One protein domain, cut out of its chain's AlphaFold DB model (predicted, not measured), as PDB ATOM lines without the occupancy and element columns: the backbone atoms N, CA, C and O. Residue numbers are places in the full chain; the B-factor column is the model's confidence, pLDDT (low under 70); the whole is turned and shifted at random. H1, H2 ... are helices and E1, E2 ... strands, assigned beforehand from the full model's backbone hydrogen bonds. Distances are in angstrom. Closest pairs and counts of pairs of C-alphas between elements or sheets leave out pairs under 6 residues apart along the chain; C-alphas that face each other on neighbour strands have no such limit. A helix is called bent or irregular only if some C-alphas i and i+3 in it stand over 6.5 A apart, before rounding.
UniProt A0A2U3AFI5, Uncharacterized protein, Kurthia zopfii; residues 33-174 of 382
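What this domain is: This is residues 33 to 174 of the 382 residues of an uncharacterized protein of Kurthia zopfii (UniProt A0A2U3AFI5). Two sheets of four strands stand face to face as a sandwich, E1 E8 E3 E6 in one and E2 E7 E4 E5 in the other, and a helical hairpin, H1 and H2, packs on the second sheet on its side away from the first. The strands form a jelly roll, one long hairpin wound over both sheets, with E1 paired to E8, E2 to E7, E3 to E6 and E4 to E5; both sheets are antiparallel. The printed part has 142 residues, with elements in the order E1 E2 E3 E4 H1 H2 E5 E6 E7 H3 E8, in the class mixed, helices and strands. It is compact, with a radius of gyration of the C-alphas of 15.2 A, and rounded, spanning 39 by 37 by 26 A.

Where its parts are: E1, residues 42 to 47, begins at C-alpha 42 (123.305, 169.565, 137.872). E2, residues 53 to 60, measures 22.7 A; E3 is residues 64 to 70 and E4 residues 79 to 85. H1, residues 88 to 103, measures 23.0 A, has a kink of 52 degrees near residue 97, and is irregular, with C-alphas 99 and 102 8.4 A apart. H2 is residues 106 to 119. E5, residues 120 to 127, bends by 63 degrees at residue 123. E6 is residues 139 to 144, E7 residues 147 to 154 and H3 residues 159 to 162. E8, residues 165 to 173, measures 25.6 A and ends at C-alpha 173 (129.736, 177.096, 146.224).

How they stand to each other: The sheets' facing parts are 9.7 A centre to centre, their strands at 28 degrees. E1 and E8 have N 44 and O 168 2.8 A apart, within hydrogen-bond range; E8 and E3 have N 67 and O 171 at 2.8 A, and E3 and E6 N 68 and O 140 at 2.8 A. In the other sheet, such pairs are N 58 and O 149 of E2 and E7, 2.8 A, N 81 and O 152 of E4 and E7, 2.9 A, and N 123 and O 82 of E5 and E4, 2.8 A. H1 and H2 make two layers with this sheet, helices on one face of it; H1, at a height of 9.5 A, is over E4 and runs along the strands, at 11 degrees to E4 on the local plane. H1 and H2, a helical hairpin, only just touch, with 3 pairs of C-alphas within 8 A, the closest those of Val 90 and Asp 119, 7.0 A; they run opposite ways at a steep tilt of 38 degrees, only just past shallow. H3 is on neither sheet. Every O i to N i+4 pair is within hydrogen-bond range in H2, 8 of 12 in H1; H3 is too short for such a pair.

The domain as a whole: The C-alphas farthest apart, those of Thr 105 and Lys 174, are 44.8 A apart. The printed part has no cut. The link from E5 to E6, 11 residues, is long. Mean pLDDT of the printed part is 77.1; 38 residues are under 70, among them 33 to 41, 93 to 104 and 129 to 137.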
ATOM      1  N   VAL A  33     124.332 172.059 118.094       54.75
ATOM      2  CA  VAL A  33     124.934 172.311 119.417       54.75
ATOM      3  C   VAL A  33     123.822 172.345 120.475       54.75
ATOM      4  O   VAL A  33     122.973 173.240 120.429       54.75
ATOM      5  N   PRO A  34     123.816 171.434 121.456       59.16
ATOM      6  CA  PRO A  34     122.861 171.501 122.551       59.16
ATOM      7  C   PRO A  34     123.214 172.677 123.476       59.16
ATOM      8  O   PRO A  34     124.307 172.758 124.040       59.16
ATOM      9  N   VAL A  35     122.276 173.614 123.627       56.41
ATOM     10  CA  VAL A  35     122.353 174.680 124.634       56.41
ATOM     11  C   VAL A  35     121.685 174.174 125.904       56.41
ATOM     12  O   VAL A  35     120.468 173.997 125.946       56.41
ATOM     13  N   GLU A  36     122.471 173.972 126.956       63.97
ATOM     14  CA  GLU A  36     121.970 173.510 128.242       63.97
ATOM     15  C   GLU A  36     121.723 174.711 129.165       63.97
ATOM     16  O   GLU A  36     122.614 175.497 129.515       63.97
ATOM     17  N   THR A  37     120.472 174.877 129.596       57.97
ATOM     18  CA  THR A  37     120.189 175.806 130.692       57.97
ATOM     19  C   THR A  37     120.603 175.132 131.988       57.97
ATOM     20  O   THR A  37     119.859 174.335 132.556       57.97
ATOM     21  N   VAL A  38     121.805 175.448 132.461       54.66
ATOM     22  CA  VAL A  38     122.312 174.883 133.708       54.66
ATOM     23  C   VAL A  38     121.544 175.456 134.884       54.66
ATOM     24  O   VAL A  38     121.661 176.631 135.245       54.66
ATOM     25  N   LYS A  39     120.794 174.581 135.546       60.47
ATOM     26  CA  LYS A  39     120.454 174.767 136.950       60.47
ATOM     27  C   LYS A  39     121.700 174.390 137.758       60.47
ATOM     28  O   LYS A  39     122.365 173.402 137.477       60.47
ATOM     29  N   VAL A  40     122.080 175.209 138.734       61.91
ATOM     30  CA  VAL A  40     123.194 174.850 139.627       61.91
ATOM     31  C   VAL A  40     122.812 173.604 140.423       61.91
ATOM     32  O   VAL A  40     121.651 173.464 140.803       61.91
ATOM     33  N   SER A  41     123.796 172.740 140.685       65.00
ATOM     34  CA  SER A  41     123.648 171.387 141.244       65.00
ATOM     35  C   SER A  41     123.218 170.321 140.229       65.00
ATOM     36  O   SER A  41     122.661 169.295 140.611       65.00
ATOM     37  N   THR A  42     123.516 170.540 138.948       76.62
ATOM     38  CA  THR A  42     123.305 169.565 137.872       76.62
ATOM     39  C   THR A  42     124.608 168.828 137.532       76.62
ATOM     40  O   THR A  42     125.702 169.406 137.565       76.62
ATOM     41  N   SER A  43     124.473 167.538 137.221       87.50
ATOM     42  CA  SER A  43     125.479 166.754 136.502       87.50
ATOM     43  C   SER A  43     125.173 166.830 135.010       87.50
ATOM     44  O   SER A  43     124.017 166.694 134.618       87.50
ATOM     45  N   ILE A  44     126.199 167.066 134.205       88.94
ATOM     46  CA  ILE A  44     126.118 167.166 132.751       88.94
ATOM     47  C   ILE A  44     126.814 165.933 132.184       88.94
ATOM     48  O   ILE A  44     128.041 165.835 132.257       88.94
ATOM     49  N   ASP A  45     126.020 164.986 131.687       90.31
ATOM     50  CA  ASP A  45     126.481 163.743 131.069       90.31
ATOM     51  C   ASP A  45     126.574 163.919 129.554       90.31
ATOM     52  O   ASP A  45     125.612 164.323 128.901       90.31
ATOM     53  N   ARG A  46     127.750 163.647 128.994       89.38
ATOM     54  CA  ARG A  46     128.104 163.978 127.608       89.38
ATOM     55  C   ARG A  46     128.966 162.890 126.995       89.38
ATOM     56  O   ARG A  46     129.499 162.036 127.700       89.38
ATOM     57  N   ASN A  47     129.139 162.943 125.680       87.94
ATOM     58  CA  ASN A  47     130.072 162.084 124.965       87.94
ATOM     59  C   ASN A  47     130.978 162.928 124.077       87.94
ATOM     60  O   ASN A  47     130.502 163.856 123.428       87.94
ATOM     61  N   PHE A  48     132.254 162.555 124.000       81.19
ATOM     62  CA  PHE A  48     133.131 163.055 122.951       81.19
ATOM     63  C   PHE A  48     132.606 162.628 121.579       81.19
ATOM     64  O   PHE A  48     132.150 161.492 121.388       81.19
ATOM     65  N   ASN A  49     132.703 163.544 120.622       72.81
ATOM     66  CA  ASN A  49     132.502 163.268 119.211       72.81
ATOM     67  C   ASN A  49     133.658 162.406 118.655       72.81
ATOM     68  O   ASN A  49     134.546 161.950 119.382       72.81
ATOM     69  N   ASN A  50     133.637 162.138 117.349       69.62
ATOM     70  CA  ASN A  50     134.668 161.315 116.706       69.62
ATOM     71  C   ASN A  50     136.047 161.990 116.661       69.62
ATOM     72  O   ASN A  50     137.046 161.301 116.471       69.62
ATOM     73  N   ASP A  51     136.102 163.291 116.922       67.81
ATOM     74  CA  ASP A  51     137.315 164.098 116.978       67.81
ATOM     75  C   ASP A  51     137.890 164.238 118.384       67.81
ATOM     76  O   ASP A  51     138.804 165.034 118.585       67.81
ATOM     77  N   SER A  52     137.390 163.449 119.342       76.19
ATOM     78  CA  SER A  52     137.802 163.496 120.747       76.19
ATOM     79  C   SER A  52     137.497 164.833 121.430       76.19
ATOM     80  O   SER A  52     138.197 165.237 122.357       76.19
ATOM     81  N   MET A  53     136.437 165.518 120.999       75.94
ATOM     82  CA  MET A  53     136.010 166.805 121.547       75.94
ATOM     83  C   MET A  53     134.521 166.810 121.881       75.94
ATOM     84  O   MET A  53     133.742 166.035 121.332       75.94
ATOM     85  N   ASP A  54     134.100 167.686 122.780       79.44
ATOM     86  CA  ASP A  54     132.693 168.048 122.934       79.44
ATOM     87  C   ASP A  54     132.572 169.533 123.269       79.44
ATOM     88  O   ASP A  54     133.493 170.179 123.775       79.44
ATOM     89  N   TYR A  55     131.409 170.079 122.949       79.25
ATOM     90  CA  TYR A  55     131.092 171.467 123.187       79.25
ATOM     91  C   TYR A  55     129.628 171.655 123.482       79.25
ATOM     92  O   TYR A  55     128.734 171.114 122.824       79.25
ATOM     93  N   PHE A  56     129.394 172.494 124.473       78.81
ATOM     94  CA  PHE A  56     128.060 172.847 124.889       78.81
ATOM     95  C   PHE A  56     128.080 174.214 125.559       78.81
ATOM     96  O   PHE A  56     129.108 174.735 125.999       78.81
ATOM     97  N   THR A  57     126.905 174.826 125.604       80.12
ATOM     98  CA  THR A  57     126.716 176.115 126.265       80.12
ATOM     99  C   THR A  57     125.971 175.919 127.572       80.12
ATOM    100  O   THR A  57     125.019 175.149 127.642       80.12
ATOM    101  N   VAL A  58     126.383 176.673 128.582       84.62
ATOM    102  CA  VAL A  58     125.833 176.718 129.928       84.62
ATOM    103  C   VAL A  58     125.313 178.124 130.207       84.62
ATOM    104  O   VAL A  58     126.076 179.087 130.240       84.62
ATOM    105  N   LYS A  59     124.009 178.263 130.450       85.75
ATOM    106  CA  LYS A  59     123.410 179.553 130.830       85.75
ATOM    107  C   LYS A  59     123.374 179.742 132.348       85.75
ATOM    108  O   LYS A  59     122.652 179.035 133.042       85.75
ATOM    109  N   SER A  60     124.069 180.759 132.857       87.38
ATOM    110  CA  SER A  60     123.949 181.212 134.247       87.38
ATOM    111  C   SER A  60     122.888 182.311 134.367       87.38
ATOM    112  O   SER A  60     122.938 183.336 133.680       87.38
ATOM    113  N   THR A  61     121.905 182.119 135.247       86.44
ATOM    114  CA  THR A  61     120.762 183.039 135.408       86.44
ATOM    115  C   THR A  61     121.001 184.148 136.431       86.44
ATOM    116  O   THR A  61     120.287 185.151 136.425       86.44
ATOM    117  N   LYS A  62     122.013 183.997 137.290       88.19
ATOM    118  CA  LYS A  62     122.365 184.933 138.363       88.19
ATOM    119  C   LYS A  62     123.865 184.915 138.633       88.19
ATOM    120  O   LYS A  62     124.553 183.973 138.255       88.19
ATOM    121  N   ASN A  63     124.350 185.925 139.347       88.75
ATOM    122  CA  ASN A  63     125.726 185.934 139.832       88.75
ATOM    123  C   ASN A  63     125.882 184.896 140.949       88.75
ATOM    124  O   ASN A  63     125.199 184.977 141.971       88.75
ATOM    125  N   GLN A  64     126.772 183.928 140.763       90.62
ATOM    126  CA  GLN A  64     126.955 182.809 141.685       90.62
ATOM    127  C   GLN A  64     128.343 182.194 141.541       90.62
ATOM    128  O   GLN A  64     129.010 182.374 140.527       90.62
ATOM    129  N   THR A  65     128.770 181.462 142.563       92.69
ATOM    130  CA  THR A  65     130.002 180.680 142.501       92.69
ATOM    131  C   THR A  65     129.642 179.216 142.326       92.69
ATOM    132  O   THR A  65     128.771 178.695 143.024       92.69
ATOM    133  N   VAL A  66     130.314 178.555 141.393       92.50
ATOM    134  CA  VAL A  66     130.088 177.154 141.058       92.50
ATOM    135  C   VAL A  66     131.398 176.399 141.192       92.50
ATOM    136  O   VAL A  66     132.432 176.844 140.708       92.50
ATOM    137  N   LYS A  67     131.345 175.239 141.839       93.12
ATOM    138  CA  LYS A  67     132.410 174.249 141.817       93.12
ATOM    139  C   LYS A  67     132.223 173.356 140.595       93.12
ATOM    140  O   LYS A  67     131.340 172.496 140.589       93.12
ATOM    141  N   LEU A  68     133.056 173.567 139.582       93.19
ATOM    142  CA  LEU A  68     133.223 172.683 138.437       93.19
ATOM    143  C   LEU A  68     134.087 171.488 138.854       93.19
ATOM    144  O   LEU A  68     135.107 171.646 139.526       93.19
ATOM    145  N   SER A  69     133.670 170.269 138.524       92.38
ATOM    146  CA  SER A  69     134.452 169.051 138.777       92.38
ATOM    147  C   SER A  69     134.267 168.030 137.665       92.38
ATOM    148  O   SER A  69     133.139 167.806 137.224       92.38
ATOM    149  N   ILE A  70     135.344 167.339 137.298       90.62
ATOM    150  CA  ILE A  70     135.266 166.117 136.493       90.62
ATOM    151  C   ILE A  70     134.878 164.955 137.415       90.62
ATOM    152  O   ILE A  70     135.596 164.631 138.367       90.62
ATOM    153  N   LYS A  71     133.738 164.303 137.164       90.00
ATOM    154  CA  LYS A  71     133.349 163.100 137.917       90.00
ATOM    155  C   LYS A  71     134.202 161.913 137.476       90.00
ATOM    156  O   LYS A  71     134.534 161.769 136.303       90.00
ATOM    157  N   ASN A  72     134.556 161.050 138.431       85.75
ATOM    158  CA  ASN A  72     135.429 159.893 138.202       85.75
ATOM    159  C   ASN A  72     136.754 160.259 137.512       85.75
ATOM    160  O   ASN A  72     137.275 159.471 136.728       85.75
ATOM    161  N   ALA A  73     137.311 161.438 137.817       81.62
ATOM    162  CA  ALA A  73     138.469 161.993 137.116       81.62
ATOM    163  C   ALA A  73     139.692 161.063 137.052       81.62
ATOM    164  O   ALA A  73     140.457 161.135 136.105       81.62
ATOM    165  N   GLN A  74     139.871 160.144 138.008       80.25
ATOM    166  CA  GLN A  74     140.955 159.151 137.953       80.25
ATOM    167  C   GLN A  74     140.812 158.132 136.810       80.25
ATOM    168  O   GLN A  74     141.798 157.549 136.372       80.25
ATOM    169  N   LYS A  75     139.586 157.909 136.328       83.00
ATOM    170  CA  LYS A  75     139.256 157.012 135.211       83.00
ATOM    171  C   LYS A  75     139.062 157.776 133.899       83.00
ATOM    172  O   LYS A  75     138.556 157.210 132.933       83.00
ATOM    173  N   LYS A  76     139.395 159.065 133.876       82.88
ATOM    174  CA  LYS A  76     139.176 159.965 132.746       82.88
ATOM    175  C   LYS A  76     140.452 160.740 132.465       82.88
ATOM    176  O   LYS A  76     141.223 160.997 133.383       82.88
ATOM    177  N   ARG A  77     140.667 161.092 131.204       79.94
ATOM    178  CA  ARG A  77     141.785 161.926 130.767       79.94
ATOM    179  C   ARG A  77     141.268 162.863 129.701       79.94
ATOM    180  O   ARG A  77     140.987 162.400 128.609       79.94
ATOM    181  N   PHE A  78     140.982 164.093 130.096       81.19
ATOM    182  CA  PHE A  78     140.443 165.121 129.215       81.19
ATOM    183  C   PHE A  78     140.596 166.490 129.879       81.19
ATOM    184  O   PHE A  78     140.568 166.580 131.114       81.19
ATOM    185  N   GLY A  79     140.741 167.534 129.072       82.12
ATOM    186  CA  GLY A  79     140.727 168.926 129.503       82.12
ATOM    187  C   GLY A  79     139.337 169.562 129.420       82.12
ATOM    188  O   GLY A  79     138.482 169.145 128.637       82.12
ATOM    189  N   VAL A  80     139.106 170.602 130.223       85.12
ATOM    190  CA  VAL A  80     137.935 171.487 130.116       85.12
ATOM    191  C   VAL A  80     138.401 172.932 130.111       85.12
ATOM    192  O   VAL A  80     139.088 173.360 131.038       85.12
ATOM    193  N   ILE A  81     137.956 173.701 129.121       82.56
ATOM    194  CA  ILE A  81     138.086 175.157 129.091       82.56
ATOM    195  C   ILE A  81     136.686 175.755 129.160       82.56
ATOM    196  O   ILE A  81     135.775 175.340 128.441       82.56
ATOM    197  N   VAL A  82     136.517 176.733 130.044       86.38
ATOM    198  CA  VAL A  82     135.288 177.520 130.143       86.38
ATOM    199  C   VAL A  82     135.591 178.928 129.679       86.38
ATOM    200  O   VAL A  82     136.440 179.594 130.264       86.38
ATOM    201  N   VAL A  83     134.866 179.399 128.669       84.56
ATOM    202  CA  VAL A  83     135.042 180.746 128.119       84.56
ATOM    203  C   VAL A  83     133.735 181.530 128.110       84.56
ATOM    204  O   VAL A  83     132.636 180.965 128.106       84.56
ATOM    205  N   LYS A  84     133.848 182.858 128.106       86.50
ATOM    206  CA  LYS A  84     132.727 183.785 127.945       86.50
ATOM    207  C   LYS A  84     133.001 184.739 126.790       86.50
ATOM    208  O   LYS A  84     134.055 185.365 126.751       86.50
ATOM    209  N   ALA A  85     132.040 184.865 125.881       83.25
ATOM    210  CA  ALA A  85     132.112 185.807 124.771       83.25
ATOM    211  C   ALA A  85     131.924 187.255 125.260       83.25
ATOM    212  O   ALA A  85     131.017 187.541 126.048       83.25
ATOM    213  N   LYS A  86     132.762 188.177 124.777       82.44
ATOM    214  CA  LYS A  86     132.707 189.623 125.060       82.44
ATOM    215  C   LYS A  86     131.605 190.333 124.273       82.44
ATOM    216  O   LYS A  86     131.184 191.419 124.668       82.44
ATOM    217  N   SER A  87     131.108 189.736 123.182       79.19
ATOM    218  CA  SER A  87     130.071 190.333 122.335       79.19
ATOM    219  C   SER A  87     129.064 189.313 121.787       79.19
ATOM    220  O   SER A  87     129.361 188.131 121.622       79.19
ATOM    221  N   ALA A  88     127.860 189.788 121.453       77.19
ATOM    222  CA  ALA A  88     126.803 188.959 120.868       77.19
ATOM    223  C   ALA A  88     127.159 188.424 119.468       77.19
ATOM    224  O   ALA A  88     126.742 187.325 119.113       77.19
ATOM    225  N   LYS A  89     127.971 189.167 118.698       75.12
ATOM    226  CA  LYS A  89     128.467 188.728 117.382       75.12
ATOM    227  C   LYS A  89     129.287 187.445 117.499       75.12
ATOM    228  O   LYS A  89     129.178 186.558 116.660       75.12
ATOM    229  N   VAL A  90     130.069 187.336 118.571       71.62
ATOM    230  CA  VAL A  90     130.885 186.152 118.853       71.62
ATOM    231  C   VAL A  90     130.007 184.973 119.225       71.62
ATOM    232  O   VAL A  90     130.189 183.888 118.683       71.62
ATOM    233  N   GLU A  91     128.994 185.188 120.070       70.62
ATOM    234  CA  GLU A  91     128.028 184.130 120.380       70.62
ATOM    235  C   GLU A  91     127.339 183.585 119.116       70.62
ATOM    236  O   GLU A  91     127.122 182.378 119.007       70.62
ATOM    237  N   GLU A  92     126.987 184.454 118.165       71.94
ATOM    238  CA  GLU A  92     126.354 184.064 116.901       71.94
ATOM    239  C   GLU A  92     127.314 183.305 115.978       71.94
ATOM    240  O   GLU A  92     126.966 182.234 115.476       71.94
ATOM    241  N   PHE A  93     128.540 183.810 115.810       69.31
ATOM    242  CA  PHE A  93     129.572 183.157 115.009       69.31
ATOM    243  C   PHE A  93     129.857 181.742 115.513       69.31
ATOM    244  O   PHE A  93     129.875 180.788 114.737       69.31
ATOM    245  N   VAL A  94     130.022 181.588 116.826       68.19
ATOM    246  CA  VAL A  94     130.316 180.292 117.437       68.19
ATOM    247  C   VAL A  94     129.145 179.342 117.222       68.19
ATOM    248  O   VAL A  94     129.348 178.224 116.766       68.19
ATOM    249  N   LYS A  95     127.902 179.781 117.450       68.19
ATOM    250  CA  LYS A  95     126.714 178.953 117.174       68.19
ATOM    251  C   LYS A  95     126.648 178.488 115.716       68.19
ATOM    252  O   LYS A  95     126.264 177.348 115.471       68.19
ATOM    253  N   LYS A  96     127.011 179.355 114.767       69.38
ATOM    254  CA  LYS A  96     126.971 179.065 113.327       69.38
ATOM    255  C   LYS A  96     128.072 178.098 112.885       69.38
ATOM    256  O   LYS A  96     127.819 177.243 112.038       69.38
ATOM    257  N   ASN A  97     129.273 178.228 113.448       64.38
ATOM    258  CA  ASN A  97     130.471 177.577 112.920       64.38
ATOM    259  C   ASN A  97     130.960 176.379 113.748       64.38
ATOM    260  O   ASN A  97     131.668 175.533 113.206       64.38
ATOM    261  N   PHE A  98     130.533 176.224 115.009       61.25
ATOM    262  CA  PHE A  98     131.081 175.180 115.888       61.25
ATOM    263  C   PHE A  98     130.887 173.751 115.346       61.25
ATOM    264  O   PHE A  98     131.731 172.886 115.521       61.25
ATOM    265  N   ASN A  99     129.797 173.473 114.635       55.97
ATOM    266  CA  ASN A  99     129.525 172.123 114.121       55.97
ATOM    267  C   ASN A  99     130.173 171.819 112.764       55.97
ATOM    268  O   ASN A  99     129.870 170.795 112.151       55.97
ATOM    269  N   ARG A 100     131.004 172.731 112.258       63.47
ATOM    270  CA  ARG A 100     131.606 172.642 110.927       63.47
ATOM    271  C   ARG A 100     133.061 173.103 110.908       63.47
ATOM    272  O   ARG A 100     133.529 173.500 109.851       63.47
ATOM    273  N   PHE A 101     133.773 173.012 112.038       59.84
ATOM    274  CA  PHE A 101     135.209 173.327 112.119       59.84
ATOM    275  C   PHE A 101     136.028 172.656 111.018       59.84
ATOM    276  O   PHE A 101     136.837 173.307 110.372       59.84
ATOM    277  N   ASP A 102     135.765 171.379 110.738       57.91
ATOM    278  CA  ASP A 102     136.494 170.631 109.703       57.91
ATOM    279  C   ASP A 102     136.107 171.015 108.267       57.91
ATOM    280  O   ASP A 102     136.670 170.501 107.303       57.91
ATOM    281  N   GLN A 103     135.124 171.904 108.116       66.94
ATOM    282  CA  GLN A 103     134.638 172.443 106.846       66.94
ATOM    283  C   GLN A 103     134.897 173.952 106.733       66.94
ATOM    284  O   GLN A 103     134.519 174.548 105.726       66.94
ATOM    285  N   MET A 104     135.494 174.574 107.757       64.50
ATOM    286  CA  MET A 104     135.834 175.991 107.731       64.50
ATOM    287  C   MET A 104     136.989 176.225 106.762       64.50
ATOM    288  O   MET A 104     137.972 175.484 106.729       64.50
ATOM    289  N   THR A 105     136.864 177.282 105.972       76.31
ATOM    290  CA  THR A 105     137.964 177.789 105.153       76.31
ATOM    291  C   THR A 105     139.086 178.329 106.041       76.31
ATOM    292  O   THR A 105     138.851 178.720 107.183       76.31
ATOM    293  N   GLU A 106     140.304 178.415 105.508       71.50
ATOM    294  CA  GLU A 106     141.452 179.020 106.206       71.50
ATOM    295  C   GLU A 106     141.122 180.428 106.726       71.50
ATOM    296  O   GLU A 106     141.314 180.724 107.898       71.50
ATOM    297  N   LYS A 107     140.454 181.244 105.903       76.38
ATOM    298  CA  LYS A 107     139.980 182.577 106.293       76.38
ATOM    299  C   LYS A 107     138.988 182.556 107.460       76.38
ATOM    300  O   LYS A 107     139.025 183.435 108.313       76.38
ATOM    301  N   GLU A 108     138.064 181.599 107.486       70.88
ATOM    302  CA  GLU A 108     137.119 181.459 108.600       70.88
ATOM    303  C   GLU A 108     137.826 180.975 109.872       70.88
ATOM    304  O   GLU A 108     137.437 181.378 110.969       70.88
ATOM    305  N   MET A 109     138.860 180.138 109.736       67.62
ATOM    306  CA  MET A 109     139.694 179.684 110.850       67.62
ATOM    307  C   MET A 109     140.524 180.826 111.440       67.62
ATOM    308  O   MET A 109     140.547 180.965 112.659       67.62
ATOM    309  N   ASP A 110     141.122 181.676 110.601       71.38
ATOM    310  CA  ASP A 110     141.849 182.874 111.039       71.38
ATOM    311  C   ASP A 110     140.916 183.849 111.760       71.38
ATOM    312  O   ASP A 110     141.199 184.293 112.871       71.38
ATOM    313  N   GLN A 111     139.740 184.113 111.180       74.25
ATOM    314  CA  GLN A 111     138.720 184.950 111.814       74.25
ATOM    315  C   GLN A 111     138.283 184.393 113.168       74.25
ATOM    316  O   GLN A 111     138.099 185.148 114.121       74.25
ATOM    317  N   LEU A 112     138.114 183.075 113.272       71.06
ATOM    318  CA  LEU A 112     137.781 182.449 114.539       71.06
ATOM    319  C   LEU A 112     138.929 182.549 115.542       71.06
ATOM    320  O   LEU A 112     138.668 182.814 116.712       71.06
ATOM    321  N   PHE A 113     140.174 182.358 115.112       70.50
ATOM    322  CA  PHE A 113     141.337 182.501 115.979       70.50
ATOM    323  C   PHE A 113     141.430 183.925 116.539       70.50
ATOM    324  O   PHE A 113     141.487 184.097 117.757       70.50
ATOM    325  N   ASP A 114     141.304 184.942 115.686       73.56
ATOM    326  CA  ASP A 114     141.271 186.349 116.099       73.56
ATOM    327  C   ASP A 114     140.143 186.629 117.096       73.56
ATOM    328  O   ASP A 114     140.349 187.311 118.107       73.56
ATOM    329  N   MET A 115     138.952 186.078 116.847       71.88
ATOM    330  CA  MET A 115     137.823 186.197 117.765       71.88
ATOM    331  C   MET A 115     138.094 185.495 119.094       71.88
ATOM    332  O   MET A 115     137.740 186.031 120.140       71.88
ATOM    333  N   ILE A 116     138.725 184.319 119.102       68.62
ATOM    334  CA  ILE A 116     139.056 183.634 120.353       68.62
ATOM    335  C   ILE A 116     140.076 184.432 121.169       68.62
ATOM    336  O   ILE A 116     139.872 184.627 122.367       68.62
ATOM    337  N   MET A 117     141.110 184.964 120.524       69.38
ATOM    338  CA  MET A 117     142.164 185.723 121.200       69.38
ATOM    339  C   MET A 117     141.673 187.074 121.735       69.38
ATOM    340  O   MET A 117     142.082 187.507 122.810       69.38
ATOM    341  N   ASN A 118     140.776 187.752 121.017       73.75
ATOM    342  CA  ASN A 118     140.384 189.119 121.367       73.75
ATOM    343  C   ASN A 118     139.013 189.206 122.043       73.75
ATOM    344  O   ASN A 118     138.816 190.011 122.961       73.75
ATOM    345  N   ASP A 119     138.072 188.359 121.634       79.06
ATOM    346  CA  ASP A 119     136.658 188.480 121.975       79.06
ATOM    347  C   ASP A 119     136.142 187.404 122.932       79.06
ATOM    348  O   ASP A 119     134.963 187.418 123.302       79.06
ATOM    349  N   PHE A 120     137.001 186.502 123.397       77.81
ATOM    350  CA  PHE A 120     136.692 185.637 124.524       77.81
ATOM    351  C   PHE A 120     137.481 186.031 125.765       77.81
ATOM    352  O   PHE A 120     138.522 186.680 125.717       77.81
ATOM    353  N   LYS A 121     136.933 185.650 126.915       83.44
ATOM    354  CA  LYS A 121     137.655 185.613 128.182       83.44
ATOM    355  C   LYS A 121     137.591 184.199 128.722       83.44
ATOM    356  O   LYS A 121     136.505 183.616 128.816       83.44
ATOM    357  N   ILE A 122     138.751 183.662 129.068       82.19
ATOM    358  CA  ILE A 122     138.859 182.364 129.717       82.19
ATOM    359  C   ILE A 122     138.492 182.548 131.188       82.19
ATOM    360  O   ILE A 122     139.003 183.418 131.877       82.19
ATOM    361  N   ILE A 123     137.532 181.752 131.647       86.69
ATOM    362  CA  ILE A 123     137.033 181.772 133.025       86.69
ATOM    363  C   ILE A 123     137.822 180.791 133.886       86.69
ATOM    364  O   ILE A 123     138.064 181.039 135.063       86.69
ATOM    365  N   THR A 124     138.155 179.633 133.316       85.94
ATOM    366  CA  THR A 124     139.039 178.634 133.919       85.94
ATOM    367  C   THR A 124     139.459 177.617 132.868       85.94
ATOM    368  O   THR A 124     138.704 177.316 131.939       85.94
ATOM    369  N   SER A 125     140.599 176.980 133.121       81.75
ATOM    370  CA  SER A 125     140.982 175.696 132.546       81.75
ATOM    371  C   SER A 125     141.150 174.631 133.643       81.75
ATOM    372  O   SER A 125     141.512 174.920 134.792       81.75
ATOM    373  N   ILE A 126     140.806 173.393 133.300       81.88
ATOM    374  CA  ILE A 126     140.979 172.173 134.093       81.88
ATOM    375  C   ILE A 126     141.725 171.201 133.186       81.88
ATOM    376  O   ILE A 126     141.166 170.756 132.188       81.88
ATOM    377  N   ASP A 127     142.965 170.875 133.537       77.44
ATOM    378  CA  ASP A 127     143.756 169.847 132.860       77.44
ATOM    379  C   ASP A 127     143.772 168.568 133.711       77.44
ATOM    380  O   ASP A 127     144.234 168.551 134.860       77.44
ATOM    381  N   ASN A 128     143.223 167.496 133.141       78.50
ATOM    382  CA  ASN A 128     143.249 166.151 133.703       78.50
ATOM    383  C   ASN A 128     143.843 165.138 132.697       78.50
ATOM    384  O   ASN A 128     143.514 163.956 132.762       78.50
ATOM    385  N   GLU A 129     144.694 165.583 131.766       64.56
ATOM    386  CA  GLU A 129     145.289 164.762 130.701       64.56
ATOM    387  C   GLU A 129     146.691 164.240 131.020       64.56
ATOM    388  O   GLU A 129     146.997 163.106 130.655       64.56
ATOM    389  N   SER A 130     147.554 164.984 131.718       56.84
ATOM    390  CA  SER A 130     148.970 164.600 131.865       56.84
ATOM    391  C   SER A 130     149.245 163.552 132.968       56.84
ATOM    392  O   SER A 130     148.633 163.542 134.037       56.84
ATOM    393  N   LYS A 131     150.201 162.635 132.710       47.16
ATOM    394  CA  LYS A 131     150.775 161.715 133.727       47.16
ATOM    395  C   LYS A 131     151.837 162.395 134.603       47.16
ATOM    396  O   LYS A 131     152.095 161.909 135.699       47.16
ATOM    397  N   GLU A 132     152.462 163.463 134.105       41.66
ATOM    398  CA  GLU A 132     153.647 164.089 134.711       41.66
ATOM    399  C   GLU A 132     153.328 165.185 135.734       41.66
ATOM    400  O   GLU A 132     154.173 165.529 136.558       41.66
ATOM    401  N   LEU A 133     152.091 165.687 135.768       41.31
ATOM    402  CA  LEU A 133     151.632 166.550 136.849       41.31
ATOM    403  C   LEU A 133     151.026 165.677 137.947       41.31
ATOM    404  O   LEU A 133     149.914 165.160 137.830       41.31
ATOM    405  N   SER A 134     151.749 165.547 139.054       34.38
ATOM    406  CA  SER A 134     151.370 164.882 140.308       34.38
ATOM    407  C   SER A 134     150.169 165.524 141.039       34.38
ATOM    408  O   SER A 134     150.125 165.584 142.266       34.38
ATOM    409  N   GLY A 135     149.158 165.998 140.304       42.16
ATOM    410  CA  GLY A 135     147.974 166.653 140.849       42.16
ATOM    411  C   GLY A 135     147.164 167.458 139.834       42.16
ATOM    412  O   GLY A 135     146.791 168.581 140.160       42.16
ATOM    413  N   GLY A 136     146.898 166.923 138.629       54.94
ATOM    414  CA  GLY A 136     146.027 167.570 137.632       54.94
ATOM    415  C   GLY A 136     144.775 168.180 138.276       54.94
ATOM    416  O   GLY A 136     144.129 167.564 139.135       54.94
ATOM    417  N   LYS A 137     144.473 169.436 137.939       67.88
ATOM    418  CA  LYS A 137     143.412 170.225 138.573       67.88
ATOM    419  C   LYS A 137     142.063 169.655 138.148       67.88
ATOM    420  O   LYS A 137     141.528 170.030 137.124       67.88
ATOM    421  N   ARG A 138     141.502 168.741 138.942       80.88
ATOM    422  CA  ARG A 138     140.239 168.019 138.652       80.88
ATOM    423  C   ARG A 138     138.971 168.795 138.987       80.88
ATOM    424  O   ARG A 138     137.857 168.351 138.699       80.88
ATOM    425  N   THR A 139     139.139 169.909 139.683       88.44
ATOM    426  CA  THR A 139     138.057 170.762 140.142       88.44
ATOM    427  C   THR A 139     138.528 172.201 140.185       88.44
ATOM    428  O   THR A 139     139.689 172.462 140.502       88.44
ATOM    429  N   ASP A 140     137.608 173.120 139.912       90.38
ATOM    430  CA  ASP A 140     137.795 174.519 140.245       90.38
ATOM    431  C   ASP A 140     136.519 175.170 140.763       90.38
ATOM    432  O   ASP A 140     135.414 174.740 140.438       90.38
ATOM    433  N   GLU A 141     136.671 176.224 141.558       92.06
ATOM    434  CA  GLU A 141     135.585 177.132 141.893       92.06
ATOM    435  C   GLU A 141     135.680 178.383 141.027       92.06
ATOM    436  O   GLU A 141     136.656 179.126 141.093       92.06
ATOM    437  N   ILE A 142     134.633 178.630 140.246       91.50
ATOM    438  CA  ILE A 142     134.538 179.760 139.327       91.50
ATOM    439  C   ILE A 142     133.350 180.635 139.675       91.50
ATOM    440  O   ILE A 142     132.302 180.152 140.120       91.50
ATOM    441  N   ARG A 143     133.489 181.940 139.449       91.69
ATOM    442  CA  ARG A 143     132.394 182.887 139.624       91.69
ATOM    443  C   ARG A 143     131.734 183.166 138.281       91.69
ATOM    444  O   ARG A 143     132.332 183.738 137.378       91.69
ATOM    445  N   LEU A 144     130.473 182.768 138.165       90.31
ATOM    446  CA  LEU A 144     129.658 182.970 136.976       90.31
ATOM    447  C   LEU A 144     128.718 184.150 137.210       90.31
ATOM    448  O   LEU A 144     127.865 184.108 138.097       90.31
ATOM    449  N   GLY A 145     128.855 185.198 136.403       88.44
ATOM    450  CA  GLY A 145     127.839 186.233 136.263       88.44
ATOM    451  C   GLY A 145     126.630 185.737 135.463       88.44
ATOM    452  O   GLY A 145     126.631 184.622 134.945       88.44
ATOM    453  N   LYS A 146     125.596 186.569 135.308       87.44
ATOM    454  CA  LYS A 146     124.519 186.287 134.339       87.44
ATOM    455  C   LYS A 146     125.103 186.185 132.919       87.44
ATOM    456  O   LYS A 146     125.968 186.981 132.543       87.44
ATOM    457  N   GLY A 147     124.634 185.219 132.134       86.69
ATOM    458  CA  GLY A 147     125.002 185.076 130.723       86.69
ATOM    459  C   GLY A 147     125.283 183.641 130.296       86.69
ATOM    460  O   GLY A 147     125.105 182.702 131.074       86.69
ATOM    461  N   ASN A 148     125.707 183.501 129.044       84.62
ATOM    462  CA  ASN A 148     126.085 182.231 128.443       84.62
ATOM    463  C   ASN A 148     127.584 181.985 128.646       84.62
ATOM    464  O   ASN A 148     128.391 182.911 128.576       84.62
ATOM    465  N   TYR A 149     127.925 180.736 128.925       86.31
ATOM    466  CA  TYR A 149     129.287 180.246 129.084       86.31
ATOM    467  C   TYR A 149     129.482 179.063 128.160       86.31
ATOM    468  O   TYR A 149     128.603 178.216 128.031       86.31
ATOM    469  N   HIS A 150     130.638 179.000 127.535       82.31
ATOM    470  CA  HIS A 150     130.956 178.025 126.512       82.31
ATOM    471  C   HIS A 150     131.960 177.040 127.093       82.31
ATOM    472  O   HIS A 150     133.020 177.444 127.569       82.31
ATOM    473  N   PHE A 151     131.587 175.766 127.116       85.75
ATOM    474  CA  PHE A 151     132.413 174.688 127.632       85.75
ATOM    475  C   PHE A 151     132.985 173.937 126.446       85.75
ATOM    476  O   PHE A 151     132.232 173.429 125.618       85.75
ATOM    477  N   ILE A 152     134.307 173.886 126.377       80.62
ATOM    478  CA  ILE A 152     135.049 173.130 125.377       80.62
ATOM    479  C   ILE A 152     135.765 172.023 126.134       80.62
ATOM    480  O   ILE A 152     136.533 172.297 127.061       80.62
ATOM    481  N   THR A 153     135.486 170.776 125.776       82.81
ATOM    482  CA  THR A 153     136.188 169.614 126.313       82.81
ATOM    483  C   THR A 153     136.924 168.904 125.192       82.81
ATOM    484  O   THR A 153     136.459 168.847 124.054       82.81
ATOM    485  N   LEU A 154     138.094 168.371 125.513       77.44
ATOM    486  CA  LEU A 154     138.930 167.642 124.567       77.44
ATOM    487  C   LEU A 154     139.677 166.530 125.283       77.44
ATOM    488  O   LEU A 154     139.853 166.605 126.494       77.44
ATOM    489  N   THR A 155     140.086 165.508 124.543       76.50
ATOM    490  CA  THR A 155     140.917 164.420 125.052       76.50
ATOM    491  C   THR A 155     141.956 164.001 124.020       76.50
ATOM    492  O   THR A 155     141.609 163.577 122.922       76.50
ATOM    493  N   ASP A 156     143.230 164.001 124.403       68.06
ATOM    494  CA  ASP A 156     144.312 163.332 123.657       68.06
ATOM    495  C   ASP A 156     144.261 161.793 123.767       68.06
ATOM    496  O   ASP A 156     144.942 161.045 123.062       68.06
ATOM    497  N   SER A 157     143.462 161.300 124.712       65.31
ATOM    498  CA  SER A 157     143.579 159.953 125.230       65.31
ATOM    499  C   SER A 157     142.803 158.934 124.406       65.31
ATOM    500  O   SER A 157     141.746 159.204 123.840       65.31
ATOM    501  N   ASN A 158     143.312 157.698 124.399       68.62
ATOM    502  CA  ASN A 158     142.691 156.575 123.706       68.62
ATOM    503  C   ASN A 158     141.247 156.354 124.202       68.62
ATOM    504  O   ASN A 158     141.026 155.773 125.271       68.62
ATOM    505  N   LEU A 159     140.268 156.782 123.399       73.56
ATOM    506  CA  LEU A 159     138.838 156.666 123.694       73.56
ATOM    507  C   LEU A 159     138.399 155.215 123.948       73.56
ATOM    508  O   LEU A 159     137.444 154.999 124.691       73.56
ATOM    509  N   LYS A 160     139.109 154.209 123.409       76.69
ATOM    510  CA  LYS A 160     138.840 152.791 123.714       76.69
ATOM    511  C   LYS A 160     139.147 152.455 125.176       76.69
ATOM    512  O   LYS A 160     138.464 151.629 125.766       76.69
ATOM    513  N   LYS A 161     140.160 153.098 125.769       81.31
ATOM    514  CA  LYS A 161     140.587 152.864 127.156       81.31
ATOM    515  C   LYS A 161     139.770 153.666 128.170       81.31
ATOM    516  O   LYS A 161     139.433 153.140 129.226       81.31
ATOM    517  N   TYR A 162     139.496 154.938 127.883       81.19
ATOM    518  CA  TYR A 162     138.871 155.859 128.848       81.19
ATOM    519  C   TYR A 162     137.371 156.089 128.607       81.19
ATOM    520  O   TYR A 162     136.685 156.673 129.456       81.19
ATOM    521  N   GLY A 163     136.845 155.561 127.499       85.38
ATOM    522  CA  GLY A 163     135.454 155.687 127.079       85.38
ATOM    523  C   GLY A 163     135.138 157.058 126.482       85.38
ATOM    524  O   GLY A 163     135.760 158.060 126.829       85.38
ATOM    525  N   LYS A 164     134.128 157.105 125.606       87.88
ATOM    526  CA  LYS A 164     133.639 158.357 125.002       87.88
ATOM    527  C   LYS A 164     132.820 159.214 125.970       87.88
ATOM    528  O   LYS A 164     132.818 160.431 125.838       87.88
ATOM    529  N   GLY A 165     132.145 158.595 126.938       90.44
ATOM    530  CA  GLY A 165     131.283 159.303 127.884       90.44
ATOM    531  C   GLY A 165     132.052 160.005 128.997       90.44
ATOM    532  O   GLY A 165     132.994 159.437 129.558       90.44
ATOM    533  N   PHE A 166     131.628 161.207 129.370       89.69
ATOM    534  CA  PHE A 166     132.149 161.948 130.511       89.69
ATOM    535  C   PHE A 166     131.033 162.685 131.252       89.69
ATOM    536  O   PHE A 166     129.966 162.947 130.704       89.69
ATOM    537  N   THR A 167     131.311 163.034 132.508       92.31
ATOM    538  CA  THR A 167     130.363 163.753 133.356       92.31
ATOM    539  C   THR A 167     131.052 164.929 134.031       92.31
ATOM    540  O   THR A 167     132.069 164.764 134.719       92.31
ATOM    541  N   LEU A 168     130.459 166.111 133.886       92.56
ATOM    542  CA  LEU A 168     130.850 167.319 134.606       92.56
ATOM    543  C   LEU A 168     129.836 167.639 135.698       92.56
ATOM    544  O   LEU A 168     128.634 167.506 135.518       92.56
ATOM    545  N   SER A 169     130.325 168.073 136.854       92.06
ATOM    546  CA  SER A 169     129.496 168.501 137.979       92.06
ATOM    547  C   SER A 169     129.625 170.001 138.161       92.06
ATOM    548  O   SER A 169     130.739 170.494 138.324       92.06
ATOM    549  N   LEU A 170     128.493 170.705 138.207       91.81
ATOM    550  CA  LEU A 170     128.415 172.143 138.476       91.81
ATOM    551  C   LEU A 170     127.678 172.379 139.801       91.81
ATOM    552  O   LEU A 170     126.481 172.660 139.827       91.81
ATOM    553  N   ALA A 171     128.383 172.225 140.924       91.56
ATOM    554  CA  ALA A 171     127.792 172.331 142.262       91.56
ATOM    555  C   ALA A 171     127.839 173.766 142.806       91.56
ATOM    556  O   ALA A 171     128.795 174.495 142.558       91.56
ATOM    557  N   ASN A 172     126.842 174.183 143.592       90.38
ATOM    558  CA  ASN A 172     126.869 175.507 144.221       90.38
ATOM    559  C   ASN A 172     128.037 175.627 145.215       90.38
ATOM    560  O   ASN A 172     128.240 174.731 146.035       90.38
ATOM    561  N   SER A 173     128.739 176.760 145.206       91.56
ATOM    562  CA  SER A 173     129.736 177.096 146.224       91.56
ATOM    563  C   SER A 173     129.369 178.386 146.953       91.56
ATOM    564  O   SER A 173     128.905 179.363 146.366       91.56
ATOM    565  N   LYS A 174     129.605 178.401 148.270       91.56
ATOM    566  CA  LYS A 174     129.446 179.595 149.114       91.56
ATOM    567  C   LYS A 174     130.673 180.515 149.058       91.56
ATOM    568  O   LYS A 174     130.660 181.578 149.679       91.56
TER     569      LYS A 174